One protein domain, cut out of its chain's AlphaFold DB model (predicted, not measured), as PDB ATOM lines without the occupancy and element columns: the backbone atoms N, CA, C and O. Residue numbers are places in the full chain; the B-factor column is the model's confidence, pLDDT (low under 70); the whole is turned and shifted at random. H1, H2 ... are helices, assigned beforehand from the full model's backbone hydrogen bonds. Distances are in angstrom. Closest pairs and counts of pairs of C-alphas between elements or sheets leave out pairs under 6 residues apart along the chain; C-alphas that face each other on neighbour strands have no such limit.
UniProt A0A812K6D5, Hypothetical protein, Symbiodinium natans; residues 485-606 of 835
ATOM      1  N   PHE A 485     173.671 152.590 159.565       91.06
ATOM      2  CA  PHE A 485     174.204 153.080 158.299       91.06
ATOM      3  C   PHE A 485     174.702 154.523 158.419       91.06
ATOM      4  O   PHE A 485     175.834 154.807 158.031       91.06
ATOM      5  N   GLN A 486     173.906 155.425 159.002       88.81
ATOM      6  CA  GLN A 486     174.287 156.827 159.190       88.81
ATOM      7  C   GLN A 486     175.599 156.973 159.965       88.81
ATOM      8  O   GLN A 486     176.477 157.729 159.548       88.81
ATOM      9  N   ILE A 487     175.740 156.257 161.081       87.81
ATOM     10  CA  ILE A 487     176.961 156.264 161.891       87.81
ATOM     11  C   ILE A 487     178.136 155.730 161.070       87.81
ATOM     12  O   ILE A 487     179.206 156.335 161.076       87.81
ATOM     13  N   SER A 488     177.908 154.674 160.282       87.12
ATOM     14  CA  SER A 488     178.938 154.073 159.430       87.12
ATOM     15  C   SER A 488     179.503 155.052 158.397       87.12
ATOM     16  O   SER A 488     180.692 155.038 158.086       87.12
ATOM     17  N   VAL A 489     178.655 155.917 157.839       85.88
ATOM     18  CA  VAL A 489     179.061 156.824 156.755       85.88
ATOM     19  C   VAL A 489     179.509 158.203 157.243       85.88
ATOM     20  O   VAL A 489     180.068 158.975 156.464       85.88
ATOM     21  N   ARG A 490     179.332 158.516 158.535       81.56
ATOM     22  CA  ARG A 490     179.614 159.840 159.126       81.56
ATOM     23  C   ARG A 490     181.078 160.275 158.986       81.56
ATOM     24  O   ARG A 490     181.348 161.473 158.894       81.56
ATOM     25  N   GLY A 491     182.010 159.318 158.936       76.19
ATOM     26  CA  GLY A 491     183.445 159.566 158.748       76.19
ATOM     27  C   GLY A 491     183.826 160.059 157.346       76.19
ATOM     28  O   GLY A 491     184.903 160.624 157.168       76.19
ATOM     29  N   PHE A 492     182.946 159.910 156.352       78.94
ATOM     30  CA  PHE A 492     183.215 160.323 154.977       78.94
ATOM     31  C   PHE A 492     182.668 161.739 154.728       78.94
ATOM     32  O   PHE A 492     181.455 161.946 154.803       78.94
ATOM     33  N   PRO A 493     183.509 162.735 154.377       75.06
ATOM     34  CA  PRO A 493     183.074 164.123 154.185       75.06
ATOM     35  C   PRO A 493     181.941 164.284 153.163       75.06
ATOM     36  O   PRO A 493     181.031 165.083 153.376       75.06
ATOM     37  N   LEU A 494     181.971 163.483 152.091       71.81
ATOM     38  CA  LEU A 494     180.956 163.466 151.033       71.81
ATOM     39  C   LEU A 494     179.628 162.828 151.476       71.81
ATOM     40  O   LEU A 494     178.600 163.068 150.853       71.81
ATOM     41  N   LEU A 495     179.630 162.048 152.562       70.44
ATOM     42  CA  LEU A 495     178.465 161.326 153.082       70.44
ATOM     43  C   LEU A 495     178.009 161.859 154.445       70.44
ATOM     44  O   LEU A 495     177.263 161.189 155.156       70.44
ATOM     45  N   ARG A 496     178.378 163.095 154.810       67.62
ATOM     46  CA  ARG A 496     177.852 163.760 156.018       67.62
ATOM     47  C   ARG A 496     176.326 163.910 156.003       67.62
ATOM     48  O   ARG A 496     175.711 163.947 157.060       67.62
ATOM     49  N   PHE A 497     175.726 163.925 154.812       67.50
ATOM     50  CA  PHE A 497     174.276 163.861 154.593       67.50
ATOM     51  C   PHE A 497     173.794 162.456 154.207       67.50
ATOM     52  O   PHE A 497     172.708 162.297 153.656       67.50
ATOM     53  N   GLY A 498     174.601 161.425 154.463       70.50
ATOM     54  CA  GLY A 498     174.363 160.058 154.011       70.50
ATOM     55  C   GLY A 498     173.056 159.465 154.527       70.50
ATOM     56  O   GLY A 498     172.461 158.659 153.824       70.50
ATOM     57  N   SER A 499     172.551 159.907 155.683       72.19
ATOM     58  CA  SER A 499     171.217 159.522 156.164       72.19
ATOM     59  C   SER A 499     170.090 160.125 155.334       72.19
ATOM     60  O   SER A 499     169.188 159.396 154.941       72.19
ATOM     61  N   LEU A 500     170.150 161.418 154.995       77.00
ATOM     62  CA  LEU A 500     169.175 162.046 154.095       77.00
ATOM     63  C   LEU A 500     169.245 161.433 152.693       77.00
ATOM     64  O   LEU A 500     168.211 161.177 152.082       77.00
ATOM     65  N   GLY A 501     170.458 161.147 152.211       82.62
ATOM     66  CA  GLY A 501     170.674 160.437 150.953       82.62
ATOM     67  C   GLY A 501     170.098 159.021 150.977       82.62
ATOM     68  O   GLY A 501     169.414 158.632 150.035       82.62
ATOM     69  N   LEU A 502     170.310 158.271 152.063       85.06
ATOM     70  CA  LEU A 502     169.760 156.926 152.229       85.06
ATOM     71  C   LEU A 502     168.237 156.953 152.332       85.06
ATOM     72  O   LEU A 502     167.588 156.166 151.658       85.06
ATOM     73  N   VAL A 503     167.660 157.863 153.122       85.69
ATOM     74  CA  VAL A 503     166.204 158.045 153.200       85.69
ATOM     75  C   VAL A 503     165.648 158.413 151.825       85.69
ATOM     76  O   VAL A 503     164.674 157.811 151.395       85.69
ATOM     77  N   GLY A 504     166.293 159.322 151.087       87.38
ATOM     78  CA  GLY A 504     165.910 159.671 149.716       87.38
ATOM     79  C   GLY A 504     165.979 158.487 148.747       87.38
ATOM     80  O   GLY A 504     165.043 158.261 147.982       87.38
ATOM     81  N   LEU A 505     167.045 157.685 148.815       87.75
ATOM     82  CA  LEU A 505     167.189 156.462 148.021       87.75
ATOM     83  C   LEU A 505     166.133 155.422 148.400       87.75
ATOM     84  O   LEU A 505     165.589 154.751 147.528       87.75
ATOM     85  N   HIS A 506     165.817 155.308 149.688       88.44
ATOM     86  CA  HIS A 506     164.795 154.406 150.192       88.44
ATOM     87  C   HIS A 506     163.405 154.841 149.730       88.44
ATOM     88  O   HIS A 506     162.661 154.016 149.227       88.44
ATOM     89  N   LEU A 507     163.081 156.137 149.793       89.81
ATOM     90  CA  LEU A 507     161.846 156.699 149.239       89.81
ATOM     91  C   LEU A 507     161.728 156.435 147.735       89.81
ATOM     92  O   LEU A 507     160.657 156.063 147.259       89.81
ATOM     93  N   LEU A 508     162.826 156.588 146.985       91.50
ATOM     94  CA  LEU A 508     162.860 156.281 145.557       91.50
ATOM     95  C   LEU A 508     162.633 154.786 145.304       91.50
ATOM     96  O   LEU A 508     161.776 154.428 144.501       91.50
ATOM     97  N   ALA A 509     163.349 153.912 146.016       90.31
ATOM     98  CA  ALA A 509     163.180 152.464 145.926       90.31
ATOM     99  C   ALA A 509     161.747 152.047 146.282       90.31
ATOM    100  O   ALA A 509     161.137 151.254 145.569       90.31
ATOM    101  N   SER A 510     161.171 152.637 147.325       87.81
ATOM    102  CA  SER A 510     159.778 152.442 147.705       87.81
ATOM    103  C   SER A 510     158.817 152.906 146.621       87.81
ATOM    104  O   SER A 510     157.888 152.175 146.299       87.81
ATOM    105  N   LYS A 511     159.038 154.070 146.000       91.00
ATOM    106  CA  LYS A 511     158.185 154.532 144.898       91.00
ATOM    107  C   LYS A 511     158.279 153.620 143.672       91.00
ATOM    108  O   LYS A 511     157.274 153.415 143.002       91.00
ATOM    109  N   LEU A 512     159.450 153.041 143.401       89.19
ATOM    110  CA  LEU A 512     159.638 152.059 142.328       89.19
ATOM    111  C   LEU A 512     158.961 150.717 142.643       89.19
ATOM    112  O   LEU A 512     158.360 150.106 141.765       89.19
ATOM    113  N   LEU A 513     159.033 150.260 143.896       83.38
ATOM    114  CA  LEU A 513     158.388 149.023 144.347       83.38
ATOM    115  C   LEU A 513     156.868 149.170 144.492       83.38
ATOM    116  O   LEU A 513     156.136 148.185 144.351       83.38
ATOM    117  N   PHE A 514     156.390 150.383 144.756       84.31
ATOM    118  CA  PHE A 514     154.986 150.717 144.953       84.31
ATOM    119  C   PHE A 514     154.594 151.926 144.077       84.31
ATOM    120  O   PHE A 514     154.371 153.026 144.598       84.31
ATOM    121  N   PRO A 515     154.513 151.758 142.741       83.44
ATOM    122  CA  PRO A 515     154.249 152.865 141.818       83.44
ATOM    123  C   PRO A 515     152.912 153.558 142.105       83.44
ATOM    124  O   PRO A 515     152.837 154.786 142.038       83.44
ATOM    125  N   ASP A 516     151.910 152.799 142.544       82.56
ATOM    126  CA  ASP A 516     150.557 153.292 142.824       82.56
ATOM    127  C   ASP A 516     150.379 153.820 144.258       82.56
ATOM    128  O   ASP A 516     149.329 154.358 144.600       82.56
ATOM    129  N   ALA A 517     151.406 153.703 145.110       77.88
ATOM    130  CA  ALA A 517     151.336 154.177 146.488       77.88
ATOM    131  C   ALA A 517     151.255 155.704 146.568       77.88
ATOM    132  O   ALA A 517     151.963 156.434 145.852       77.88
ATOM    133  N   SER A 518     150.439 156.177 147.513       81.50
ATOM    134  CA  SER A 518     150.371 157.589 147.875       81.50
ATOM    135  C   SER A 518     151.706 158.057 148.475       81.50
ATOM    136  O   SER A 518     152.471 157.262 149.025       81.50
ATOM    137  N   ALA A 519     152.011 159.356 148.389       78.50
ATOM    138  CA  ALA A 519     153.241 159.895 148.979       78.50
ATOM    139  C   ALA A 519     153.368 159.609 150.496       78.50
ATOM    140  O   ALA A 519     154.461 159.231 150.920       78.50
ATOM    141  N   PRO A 520     152.292 159.696 151.309       79.06
ATOM    142  CA  PRO A 520     152.325 159.262 152.706       79.06
ATOM    143  C   PRO A 520     152.667 157.781 152.894       79.06
ATOM    144  O   PRO A 520     153.420 157.457 153.808       79.06
ATOM    145  N   ASP A 521     152.169 156.884 152.040       80.81
ATOM    146  CA  ASP A 521     152.459 155.446 152.155       80.81
ATOM    147  C   ASP A 521     153.901 155.128 151.750       80.81
ATOM    148  O   ASP A 521     154.575 154.322 152.392       80.81
ATOM    149  N   VAL A 522     154.418 155.821 150.731       85.06
ATOM    150  CA  VAL A 522     155.838 155.765 150.354       85.06
ATOM    151  C   VAL A 522     156.712 156.297 151.489       85.06
ATOM    152  O   VAL A 522     157.715 155.673 151.822       85.06
ATOM    153  N   ALA A 523     156.330 157.399 152.134       85.44
ATOM    154  CA  ALA A 523     157.058 157.926 153.285       85.44
ATOM    155  C   ALA A 523     157.021 156.965 154.480       85.44
ATOM    156  O   ALA A 523     158.061 156.641 155.051       85.44
ATOM    157  N   ALA A 524     155.842 156.437 154.807       85.69
ATOM    158  CA  ALA A 524     155.660 155.456 155.869       85.69
ATOM    159  C   ALA A 524     156.484 154.184 155.624       85.69
ATOM    160  O   ALA A 524     157.025 153.620 156.574       85.69
ATOM    161  N   SER A 525     156.665 153.800 154.353       88.00
ATOM    162  CA  SER A 525     157.491 152.657 153.960       88.00
ATOM    163  C   SER A 525     158.957 152.743 154.376       88.00
ATOM    164  O   SER A 525     159.618 151.713 154.422       88.00
ATOM    165  N   VAL A 526     159.464 153.933 154.707       87.38
ATOM    166  CA  VAL A 526     160.816 154.102 155.258       87.38
ATOM    167  C   VAL A 526     160.913 153.519 156.665       87.38
ATOM    168  O   VAL A 526     161.923 152.915 157.023       87.38
ATOM    169  N   VAL A 527     159.851 153.669 157.455       88.25
ATOM    170  CA  VAL A 527     159.843 153.351 158.887       88.25
ATOM    171  C   VAL A 527     159.194 151.998 159.171       88.25
ATOM    172  O   VAL A 527     159.637 151.306 160.077       88.25
ATOM    173  N   ALA A 528     158.199 151.574 158.389       87.88
ATOM    174  CA  ALA A 528     157.557 150.260 158.510       87.88
ATOM    175  C   ALA A 528     156.878 149.856 157.203       87.88
ATOM    176  O   ALA A 528     156.730 150.672 156.305       87.88
ATOM    177  N   HIS A 529     156.394 148.624 157.081       83.00
ATOM    178  CA  HIS A 529     155.543 148.264 155.957       83.00
ATOM    179  C   HIS A 529     154.196 149.026 156.011       83.00
ATOM    180  O   HIS A 529     153.444 148.852 156.971       83.00
ATOM    181  N   PRO A 530     153.855 149.836 154.988       76.06
ATOM    182  CA  PRO A 530     152.666 150.697 155.005       76.06
ATOM    183  C   PRO A 530     151.356 149.954 154.705       76.06
ATOM    184  O   PRO A 530     150.284 150.493 154.964       76.06
ATOM    185  N   GLY A 531     151.440 148.752 154.123       71.12
ATOM    186  CA  GLY A 531     150.289 147.945 153.731       71.12
ATOM    187  C   GLY A 531     149.697 147.150 154.883       71.12
ATOM    188  O   GLY A 531     150.258 147.107 155.982       71.12
ATOM    189  N   GLN A 532     148.575 146.495 154.599       68.00
ATOM    190  CA  GLN A 532     147.933 145.591 155.539       68.00
ATOM    191  C   GLN A 532     148.643 144.225 155.502       68.00
ATOM    192  O   GLN A 532     148.568 143.522 154.500       68.00
ATOM    193  N   VAL A 533     149.347 143.833 156.572       66.12
ATOM    194  CA  VAL A 533     150.104 142.558 156.641       66.12
ATOM    195  C   VAL A 533     149.175 141.357 156.560       66.12
ATOM    196  O   VAL A 533     149.532 140.332 155.984       66.12
ATOM    197  N   LEU A 534     147.993 141.480 157.162       59.69
ATOM    198  CA  LEU A 534     147.011 140.402 157.228       59.69
ATOM    199  C   LEU A 534     146.098 140.355 155.999       59.69
ATOM    200  O   LEU A 534     145.313 139.416 155.869       59.69
ATOM    201  N   GLU A 535     146.205 141.338 155.101       58.28
ATOM    202  CA  GLU A 535     145.453 141.385 153.856       58.28
ATOM    203  C   GLU A 535     146.363 140.950 152.692       58.28
ATOM    204  O   GLU A 535     147.222 141.717 152.250       58.28
ATOM    205  N   PRO A 536     146.188 139.730 152.145       50.12
ATOM    206  CA  PRO A 536     147.006 139.243 151.029       50.12
ATOM    207  C   PRO A 536     146.905 140.131 149.783       50.12
ATOM    208  O   PRO A 536     147.788 140.110 148.927       50.12
ATOM    209  N   SER A 537     145.820 140.903 149.693       47.41
ATOM    210  CA  SER A 537     145.482 141.810 148.606       47.41
ATOM    211  C   SER A 537     145.808 143.274 148.872       47.41
ATOM    212  O   SER A 537     145.371 144.137 148.110       47.41
ATOM    213  N   SER A 538     146.572 143.580 149.924       55.44
ATOM    214  CA  SER A 538     147.028 144.950 150.120       55.44
ATOM    215  C   SER A 538     147.738 145.438 148.851       55.44
ATOM    216  O   SER A 538     148.632 144.766 148.329       55.44
ATOM    217  N   LEU A 539     147.376 146.639 148.374       56.88
ATOM    218  CA  LEU A 539     148.027 147.326 147.241       56.88
ATOM    219  C   LEU A 539     149.552 147.449 147.413       56.88
ATOM    220  O   LEU A 539     150.283 147.752 146.471       56.88
ATOM    221  N   LEU A 540     150.035 147.211 148.632       70.19
ATOM    222  CA  LEU A 540     151.424 147.219 149.031       70.19
ATOM    223  C   LEU A 540     151.774 145.781 149.445       70.19
ATOM    224  O   LEU A 540     151.583 145.417 150.600       70.19
ATOM    225  N   PRO A 541     152.283 144.933 148.531       77.00
ATOM    226  CA  PRO A 541     152.561 143.540 148.855       77.00
ATOM    227  C   PRO A 541     153.648 143.438 149.928       77.00
ATOM    228  O   PRO A 541     154.747 143.983 149.752       77.00
ATOM    229  N   LEU A 542     153.392 142.671 150.995       80.44
ATOM    230  CA  LEU A 542     154.350 142.436 152.083       80.44
ATOM    231  C   LEU A 542     155.723 142.001 151.550       80.44
ATOM    232  O   LEU A 542     156.750 142.528 151.969       80.44
ATOM    233  N   ARG A 543     155.748 141.119 150.540       81.81
ATOM    234  CA  ARG A 543     156.983 140.634 149.899       81.81
ATOM    235  C   ARG A 543     157.875 141.770 149.392       81.81
ATOM    236  O   ARG A 543     159.084 141.720 149.596       81.81
ATOM    237  N   ARG A 544     157.304 142.802 148.755       84.25
ATOM    238  CA  ARG A 544     158.082 143.950 148.253       84.25
ATOM    239  C   ARG A 544     158.654 144.776 149.403       84.25
ATOM    240  O   ARG A 544     159.776 145.260 149.317       84.25
ATOM    241  N   SER A 545     157.922 144.883 150.507       82.31
ATOM    242  CA  SER A 545     158.412 145.583 151.694       82.31
ATOM    243  C   SER A 545     159.476 144.805 152.457       82.31
ATOM    244  O   SER A 545     160.410 145.411 152.968       82.31
ATOM    245  N   LEU A 546     159.394 143.473 152.471       83.69
ATOM    246  CA  LEU A 546     160.465 142.627 152.990       83.69
ATOM    247  C   LEU A 546     161.746 142.790 152.165       83.69
ATOM    248  O   LEU A 546     162.818 142.914 152.744       83.69
ATOM    249  N   VAL A 547     161.651 142.868 150.832       87.19
ATOM    250  CA  VAL A 547     162.815 143.178 149.976       87.19
ATOM    251  C   VAL A 547     163.432 144.517 150.375       87.19
ATOM    252  O   VAL A 547     164.635 144.592 150.607       87.19
ATOM    253  N   LEU A 548     162.610 145.555 150.525       87.25
ATOM    254  CA  LEU A 548     163.050 146.877 150.966       87.25
ATOM    255  C   LEU A 548     163.733 146.831 152.353       87.25
ATOM    256  O   LEU A 548     164.772 147.460 152.553       87.25
ATOM    257  N   HIS A 549     163.196 146.035 153.281       88.25
ATOM    258  CA  HIS A 549     163.783 145.799 154.599       88.25
ATOM    259  C   HIS A 549     165.152 145.112 154.514       88.25
ATOM    260  O   HIS A 549     166.125 145.605 155.081       88.25
ATOM    261  N   PHE A 550     165.262 144.013 153.762       87.94
ATOM    262  CA  PHE A 550     166.524 143.290 153.581       87.94
ATOM    263  C   PHE A 550     167.584 144.129 152.870       87.94
ATOM    264  O   PHE A 550     168.756 144.040 153.226       87.94
ATOM    265  N   LEU A 551     167.195 144.967 151.905       89.31
ATOM    266  CA  LEU A 551     168.112 145.909 151.262       89.31
ATOM    267  C   LEU A 551     168.677 146.911 152.273       89.31
ATOM    268  O   LEU A 551     169.879 147.160 152.280       89.31
ATOM    269  N   LEU A 552     167.830 147.450 153.154       90.12
ATOM    270  CA  LEU A 552     168.247 148.386 154.195       90.12
ATOM    271  C   LEU A 552     169.166 147.722 155.235       90.12
ATOM    272  O   LEU A 552     170.238 148.248 155.534       90.12
ATOM    273  N   VAL A 553     168.777 146.552 155.754       89.50
ATOM    274  CA  VAL A 553     169.584 145.776 156.712       89.50
ATOM    275  C   VAL A 553     170.910 145.348 156.081       89.50
ATOM    276  O   VAL A 553     171.969 145.530 156.678       89.50
ATOM    277  N   GLY A 554     170.881 144.849 154.845       89.25
ATOM    278  CA  GLY A 554     172.073 144.466 154.093       89.25
ATOM    279  C   GLY A 554     173.019 145.641 153.849       89.25
ATOM    280  O   GLY A 554     174.226 145.493 154.029       89.25
ATOM    281  N   ALA A 555     172.493 146.826 153.520       89.69
ATOM    282  CA  ALA A 555     173.297 148.036 153.354       89.69
ATOM    283  C   ALA A 555     173.969 148.469 154.667       89.69
ATOM    284  O   ALA A 555     175.159 148.783 154.672       89.69
ATOM    285  N   ALA A 556     173.239 148.446 155.786       89.69
ATOM    286  CA  ALA A 556     173.781 148.782 157.102       89.69
ATOM    287  C   ALA A 556     174.858 147.780 157.561       89.69
ATOM    288  O   ALA A 556     175.940 148.184 157.990       89.69
ATOM    289  N   ALA A 557     174.605 146.476 157.402       89.19
ATOM    290  CA  ALA A 557     175.568 145.424 157.722       89.19
ATOM    291  C   ALA A 557     176.813 145.493 156.822       89.19
ATOM    292  O   ALA A 557     177.939 145.393 157.308       89.19
ATOM    293  N   GLY A 558     176.622 145.723 155.519       89.38
ATOM    294  CA  GLY A 558     177.704 145.896 154.553       89.38
ATOM    295  C   GLY A 558     178.580 147.108 154.864       89.38
ATOM    296  O   GLY A 558     179.802 147.002 154.805       89.38
ATOM    297  N   ALA A 559     177.983 148.233 155.273       88.50
ATOM    298  CA  ALA A 559     178.727 149.421 155.691       88.50
ATOM    299  C   ALA A 559     179.592 149.150 156.935       88.50
ATOM    300  O   ALA A 559     180.765 149.521 156.966       88.50
ATOM    301  N   GLN A 560     179.054 148.439 157.930       88.19
ATOM    302  CA  GLN A 560     179.810 148.039 159.123       88.19
ATOM    303  C   GLN A 560     180.934 147.047 158.804       88.19
ATOM    304  O   GLN A 560     182.048 147.193 159.307       88.19
ATOM    305  N   LEU A 561     180.678 146.064 157.939       88.62
ATOM    306  CA  LEU A 561     181.698 145.118 157.491       88.62
ATOM    307  C   LEU A 561     182.814 145.826 156.712       88.62
ATOM    308  O   LEU A 561     183.993 145.559 156.943       88.62
ATOM    309  N   PHE A 562     182.454 146.760 155.831       87.81
ATOM    310  CA  PHE A 562     183.416 147.565 155.088       87.81
ATOM    311  C   PHE A 562     184.318 148.361 156.033       87.81
ATOM    312  O   PHE A 562     185.537 148.315 155.885       87.81
ATOM    313  N   LEU A 563     183.748 149.018 157.049       85.38
ATOM    314  CA  LEU A 563     184.526 149.743 158.056       85.38
ATOM    315  C   LEU A 563     185.504 148.838 158.808       85.38
ATOM    316  O   LEU A 563     186.658 149.226 158.982       85.38
ATOM    317  N   ARG A 564     185.079 147.626 159.188       84.94
ATOM    318  CA  ARG A 564     185.936 146.637 159.868       84.94
ATOM    319  C   ARG A 564     187.135 146.205 159.034       84.94
ATOM    320  O   ARG A 564     188.214 146.008 159.584       84.94
ATOM    321  N   ILE A 565     186.935 146.015 157.732       85.88
ATOM    322  CA  ILE A 565     187.986 145.551 156.815       85.88
ATOM    323  C   ILE A 565     188.869 146.723 156.361       85.88
ATOM    324  O   ILE A 565     190.043 146.540 156.045       85.88
ATOM    325  N   SER A 566     188.317 147.936 156.328       83.81
ATOM    326  CA  SER A 566     189.043 149.130 155.912       83.81
ATOM    327  C   SER A 566     190.103 149.557 156.933       83.81
ATOM    328  O   SER A 566     189.971 149.360 158.142       83.81
ATOM    329  N   SER A 567     191.126 150.261 156.453       81.25
ATOM    330  CA  SER A 567     192.100 150.968 157.290       81.25
ATOM    331  C   SER A 567     191.536 152.264 157.898       81.25
ATOM    332  O   SER A 567     192.299 153.195 158.161       81.25
ATOM    333  N   ALA A 568     190.211 152.380 158.052       74.38
ATOM    334  CA  ALA A 568     189.589 153.548 158.662       74.38
ATOM    335  C   ALA A 568     190.091 153.737 160.110       74.38
ATOM    336  O   ALA A 568     190.473 152.757 160.755       74.38
ATOM    337  N   PRO A 569     190.104 154.979 160.630       68.12
ATOM    338  CA  PRO A 569     190.486 155.248 162.015       68.12
ATOM    339  C   PRO A 569     189.686 154.378 162.991       68.12
ATOM    340  O   PRO A 569     188.504 154.150 162.753       68.12
ATOM    341  N   GLU A 570     190.286 153.948 164.105       69.19
ATOM    342  CA  GLU A 570     189.593 153.161 165.148       69.19
ATOM    343  C   GLU A 570     188.322 153.860 165.668       69.19
ATOM    344  O   GLU A 570     187.330 153.208 165.953       69.19
ATOM    345  N   ALA A 571     188.281 155.196 165.655       58.81
ATOM    346  CA  ALA A 571     187.079 155.978 165.977       58.81
ATOM    347  C   ALA A 571     185.913 155.799 164.974       58.81
ATOM    348  O   ALA A 571     184.787 156.201 165.242       58.81
ATOM    349  N   CYS A 572     186.180 155.242 163.790       56.16
ATOM    350  CA  CYS A 572     185.177 154.799 162.817       56.16
ATOM    351  C   CYS A 572     184.919 153.285 162.909       56.16
ATOM    352  O   CYS A 572     184.023 152.775 162.234       56.16
ATOM    353  N   LYS A 573     185.701 152.551 163.708       57.84
ATOM    354  CA  LYS A 573     185.582 151.109 163.867       57.84
ATOM    355  C   LYS A 573     184.588 150.773 164.978       57.84
ATOM    356  O   LYS A 573     184.922 150.597 166.136       57.84
ATOM    357  N   VAL A 574     183.383 150.525 164.470       66.69
ATOM    358  CA  VAL A 574     182.412 149.515 164.899       66.69
ATOM    359  C   VAL A 574     181.569 149.806 166.142       66.69
ATOM    360  O   VAL A 574     182.058 149.995 167.249       66.69
ATOM    361  N   LEU A 575     180.253 149.670 165.959       75.88
ATOM    362  CA  LEU A 575     179.360 149.316 167.060       75.88
ATOM    363  C   LEU A 575     179.821 147.991 167.705       75.88
ATOM    364  O   LEU A 575     180.254 147.091 166.982       75.88
ATOM    365  N   PRO A 576     179.669 147.802 169.024       83.88
ATOM    366  CA  PRO A 576     180.023 146.542 169.674       83.88
ATOM    367  C   PRO A 576     179.410 145.322 168.966       83.88
ATOM    368  O   PRO A 576     178.241 145.355 168.572       83.88
ATOM    369  N   ASP A 577     180.164 144.221 168.844       85.31
ATOM    370  CA  ASP A 577     179.687 142.971 168.217       85.31
ATOM    371  C   ASP A 577     178.344 142.517 168.793       85.31
ATOM    372  O   ASP A 577     177.434 142.148 168.053       85.31
ATOM    373  N   ALA A 578     178.199 142.617 170.116       83.44
ATOM    374  CA  ALA A 578     176.973 142.281 170.824       83.44
ATOM    375  C   ALA A 578     175.766 143.100 170.339       83.44
ATOM    376  O   ALA A 578     174.671 142.561 170.212       83.44
ATOM    377  N   LEU A 579     175.960 144.382 170.024       82.88
ATOM    378  CA  LEU A 579     174.899 145.275 169.562       82.88
ATOM    379  C   LEU A 579     174.503 144.980 168.112       82.88
ATOM    380  O   LEU A 579     173.319 144.977 167.785       82.88
ATOM    381  N   LEU A 580     175.480 144.670 167.255       83.88
ATOM    382  CA  LEU A 580     175.216 144.240 165.880       83.88
ATOM    383  C   LEU A 580     174.506 142.882 165.843       83.88
ATOM    384  O   LEU A 580     173.534 142.728 165.106       83.88
ATOM    385  N   LEU A 581     174.931 141.926 166.674       85.31
ATOM    386  CA  LEU A 581     174.257 140.635 166.826       85.31
ATOM    387  C   LEU A 581     172.838 140.799 167.380       85.31
ATOM    388  O   LEU A 581     171.914 140.180 166.858       85.31
ATOM    389  N   ALA A 582     172.640 141.661 168.383       82.62
ATOM    390  CA  ALA A 582     171.318 141.961 168.926       82.62
ATOM    391  C   ALA A 582     170.394 142.581 167.864       82.62
ATOM    392  O   ALA A 582     169.250 142.157 167.720       82.62
ATOM    393  N   TRP A 583     170.890 143.532 167.069       88.81
ATOM    394  CA  TRP A 583     170.123 144.132 165.975       88.81
ATOM    395  C   TRP A 583     169.767 143.119 164.875       88.81
ATOM    396  O   TRP A 583     168.617 143.075 164.425       88.81
ATOM    397  N   LEU A 584     170.707 142.263 164.465       87.00
ATOM    398  CA  LEU A 584     170.432 141.194 163.500       87.00
ATOM    399  C   LEU A 584     169.415 140.186 164.051       87.00
ATOM    400  O   LEU A 584     168.526 139.758 163.316       87.00
ATOM    401  N   ALA A 585     169.485 139.862 165.345       87.19
ATOM    402  CA  ALA A 585     168.505 139.008 166.009       87.19
ATOM    403  C   ALA A 585     167.105 139.646 166.023       87.19
ATOM    404  O   ALA A 585     166.134 138.967 165.702       87.19
ATOM    405  N   VAL A 586     166.993 140.949 166.309       83.25
ATOM    406  CA  VAL A 586     165.723 141.699 166.226       83.25
ATOM    407  C   VAL A 586     165.180 141.715 164.795       83.25
ATOM    408  O   VAL A 586     163.985 141.503 164.590       83.25
ATOM    409  N   SER A 587     166.049 141.904 163.798       83.94
ATOM    410  CA  SER A 587     165.678 141.880 162.375       83.94
ATOM    411  C   SER A 587     165.132 140.511 161.960       83.94
ATOM    412  O   SER A 587     164.072 140.421 161.339       83.94
ATOM    413  N   LEU A 588     165.820 139.436 162.356       84.81
ATOM    414  CA  LEU A 588     165.397 138.066 162.087       84.81
ATOM    415  C   LEU A 588     164.099 137.722 162.828       84.81
ATOM    416  O   LEU A 588     163.214 137.110 162.238       84.81
ATOM    417  N   ALA A 589     163.959 138.139 164.088       84.88
ATOM    418  CA  ALA A 589     162.756 137.919 164.884       84.88
ATOM    419  C   ALA A 589     161.540 138.653 164.303       84.88
ATOM    420  O   ALA A 589     160.470 138.061 164.203       84.88
ATOM    421  N   SER A 590     161.705 139.909 163.870       80.94
ATOM    422  CA  SER A 590     160.659 140.658 163.165       80.94
ATOM    423  C   SER A 590     160.212 139.922 161.903       80.94
ATOM    424  O   SER A 590     159.016 139.708 161.706       80.94
ATOM    425  N   TRP A 591     161.168 139.472 161.085       85.31
ATOM    426  CA  TRP A 591     160.875 138.718 159.871       85.31
ATOM    427  C   TRP A 591     160.165 137.396 160.166       85.31
ATOM    428  O   TRP A 591     159.121 137.133 159.574       85.31
ATOM    429  N   LEU A 592     160.684 136.591 161.099       84.00
ATOM    430  CA  LEU A 592     160.076 135.322 161.502       84.00
ATOM    431  C   LEU A 592     158.662 135.534 162.033       84.00
ATOM    432  O   LEU A 592     157.777 134.759 161.694       84.00
ATOM    433  N   LEU A 593     158.432 136.580 162.828       81.31
ATOM    434  CA  LEU A 593     157.120 136.865 163.394       81.31
ATOM    435  C   LEU A 593     156.139 137.377 162.334       81.31
ATOM    436  O   LEU A 593     154.998 136.937 162.325       81.31
ATOM    437  N   LEU A 594     156.560 138.248 161.409       78.06
ATOM    438  CA  LEU A 594     155.723 138.686 160.284       78.06
ATOM    439  C   LEU A 594     155.421 137.533 159.320       78.06
ATOM    440  O   LEU A 594     154.283 137.384 158.883       78.06
ATOM    441  N   ALA A 595     156.412 136.693 159.020       79.25
ATOM    442  CA  ALA A 595     156.236 135.495 158.210       79.25
ATOM    443  C   ALA A 595     155.287 134.513 158.903       79.25
ATOM    444  O   ALA A 595     154.334 134.057 158.278       79.25
ATOM    445  N   LEU A 596     155.476 134.266 160.202       79.56
ATOM    446  CA  LEU A 596     154.592 133.438 161.014       79.56
ATOM    447  C   LEU A 596     153.184 134.024 161.074       79.56
ATOM    448  O   LEU A 596     152.246 133.269 160.930       79.56
ATOM    449  N   LEU A 597     152.999 135.334 161.238       76.06
ATOM    450  CA  LEU A 597     151.672 135.960 161.237       76.06
ATOM    451  C   LEU A 597     151.008 135.910 159.864       76.06
ATOM    452  O   LEU A 597     149.802 135.715 159.794       76.06
ATOM    453  N   SER A 598     151.772 136.047 158.778       71.94
ATOM    454  CA  SER A 598     151.242 135.864 157.425       71.94
ATOM    455  C   SER A 598     150.845 134.407 157.187       71.94
ATOM    456  O   SER A 598     149.765 134.136 156.673       71.94
ATOM    457  N   HIS A 599     151.664 133.460 157.656       73.81
ATOM    458  CA  HIS A 599     151.415 132.035 157.511       73.81
ATOM    459  C   HIS A 599     150.292 131.558 158.424       73.81
ATOM    460  O   HIS A 599     149.421 130.858 157.951       73.81
ATOM    461  N   LEU A 600     150.238 131.999 159.681       66.44
ATOM    462  CA  LEU A 600     149.104 131.826 160.587       66.44
ATOM    463  C   LEU A 600     147.880 132.577 160.073       66.44
ATOM    464  O   LEU A 600     146.776 132.143 160.329       66.44
ATOM    465  N   GLY A 601     148.022 133.674 159.336       61.97
ATOM    466  CA  GLY A 601     146.908 134.289 158.621       61.97
ATOM    467  C   GLY A 601     146.313 133.319 157.600       61.97
ATOM    468  O   GLY A 601     145.098 133.190 157.522       61.97
ATOM    469  N   GLU A 602     147.157 132.583 156.880       57.69
ATOM    470  CA  GLU A 602     146.759 131.552 155.912       57.69
ATOM    471  C   GLU A 602     146.344 130.212 156.568       57.69
ATOM    472  O   GLU A 602     145.383 129.575 156.141       57.69
ATOM    473  N   GLU A 603     146.987 129.792 157.658       52.88
ATOM    474  CA  GLU A 603     146.715 128.542 158.376       52.88
ATOM    475  C   GLU A 603     145.610 128.688 159.417       52.88
ATOM    476  O   GLU A 603     144.831 127.760 159.580       52.88
ATOM    477  N   ALA A 604     145.454 129.831 160.090       47.81
ATOM    478  CA  ALA A 604     144.265 130.132 160.890       47.81
ATOM    479  C   ALA A 604     143.050 130.323 159.976       47.81
ATOM    480  O   ALA A 604     141.956 129.930 160.363       47.81
ATOM    481  N   LYS A 605     143.213 130.767 158.721       48.78
ATOM    482  CA  LYS A 605     142.166 130.579 157.698       48.78
ATOM    483  C   LYS A 605     141.891 129.091 157.408       48.78
ATOM    484  O   LYS A 605     140.785 128.747 157.039       48.78
ATOM    485  N   GLY A 606     142.825 128.165 157.614       43.09
ATOM    486  CA  GLY A 606     142.563 126.716 157.510       43.09
ATOM    487  C   GLY A 606     142.076 126.041 158.808       43.09
ATOM    488  O   GLY A 606     141.390 125.017 158.766       43.09
TER     489      GLY A 606
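AT A GLANCE: This is residues 485 to 606 of the 835 residues of the protein "Hypothetical protein" of Symbiodinium natans (UniProt A0A812K6D5). Three long helices, H2, H4 and H5, lie roughly side by side in a flat, loosely packed row with H4 in the middle and neighbours running opposite ways. The short H1 fits between H2 and H4 near the first residues of H2, and H3 packs steeply on H2 toward its other end. The printed part has 122 residues with five named helices in the order H1 to H5 and no named strand; the class is all helix. It is only just loose, close to compact, with a radius of gyration of the C-alphas of 16.9 A and spans of 55 by 31 by 16 A.

IN THESE COORDINATES: H1 is residues 485 to 489, 6.3 A long, with C-alpha 485 at (174.204, 153.080, 158.299). H2, residues 498 to 513, measures 21.7 A, and H3, residues 519 to 527, 13.6 A. H4, residues 542 to 565, measures 34.1 A. H5, residues 577 to 606, measures 41.9 A, with C-alpha 606 at (142.563, 126.716, 157.510).

HOW THE PARTS SIT: H2 is the hub. With residues 498 to 499 alone it touches H1, closest at the C-alphas of Gln 486 and Ser 499, 5.1 A. H1 also touches H4, at residues 555 to 563 alone; the closest C-alphas are Phe 485 and Ala 556, 4.5 A. H2 and H3 touch at a steep tilt of 58 degrees, with C-alphas 510 and 522 closest at 5.8 A. Residues 506 to 513 of H2 touch residues 544 to 548 of H4, closest at C-alphas 513 and 544, 6.4 A; the tilt is shallow, 30 degrees, opposite ways. H4 and H5 are close but not clearly touching, with C-alphas 553 and 587 closest at 7.9 A, and run opposite ways at a shallow tilt of 14 degrees. Every O i to N i+4 pair is within hydrogen-bond range in H1, H2, H4 and H5; in H3, 3 of 5 are.

THE WHOLE: The C-alphas farthest apart, Pro 569 and Gly 606, are 56.0 A apart. The printed part has no cut; the links H3 to H4 and H4 to H5 are long. The mean pLDDT of the printed part is 78.9, and residues 496 to 497, 532 to 539, 569 to 574 and 600 to 606 are under 70.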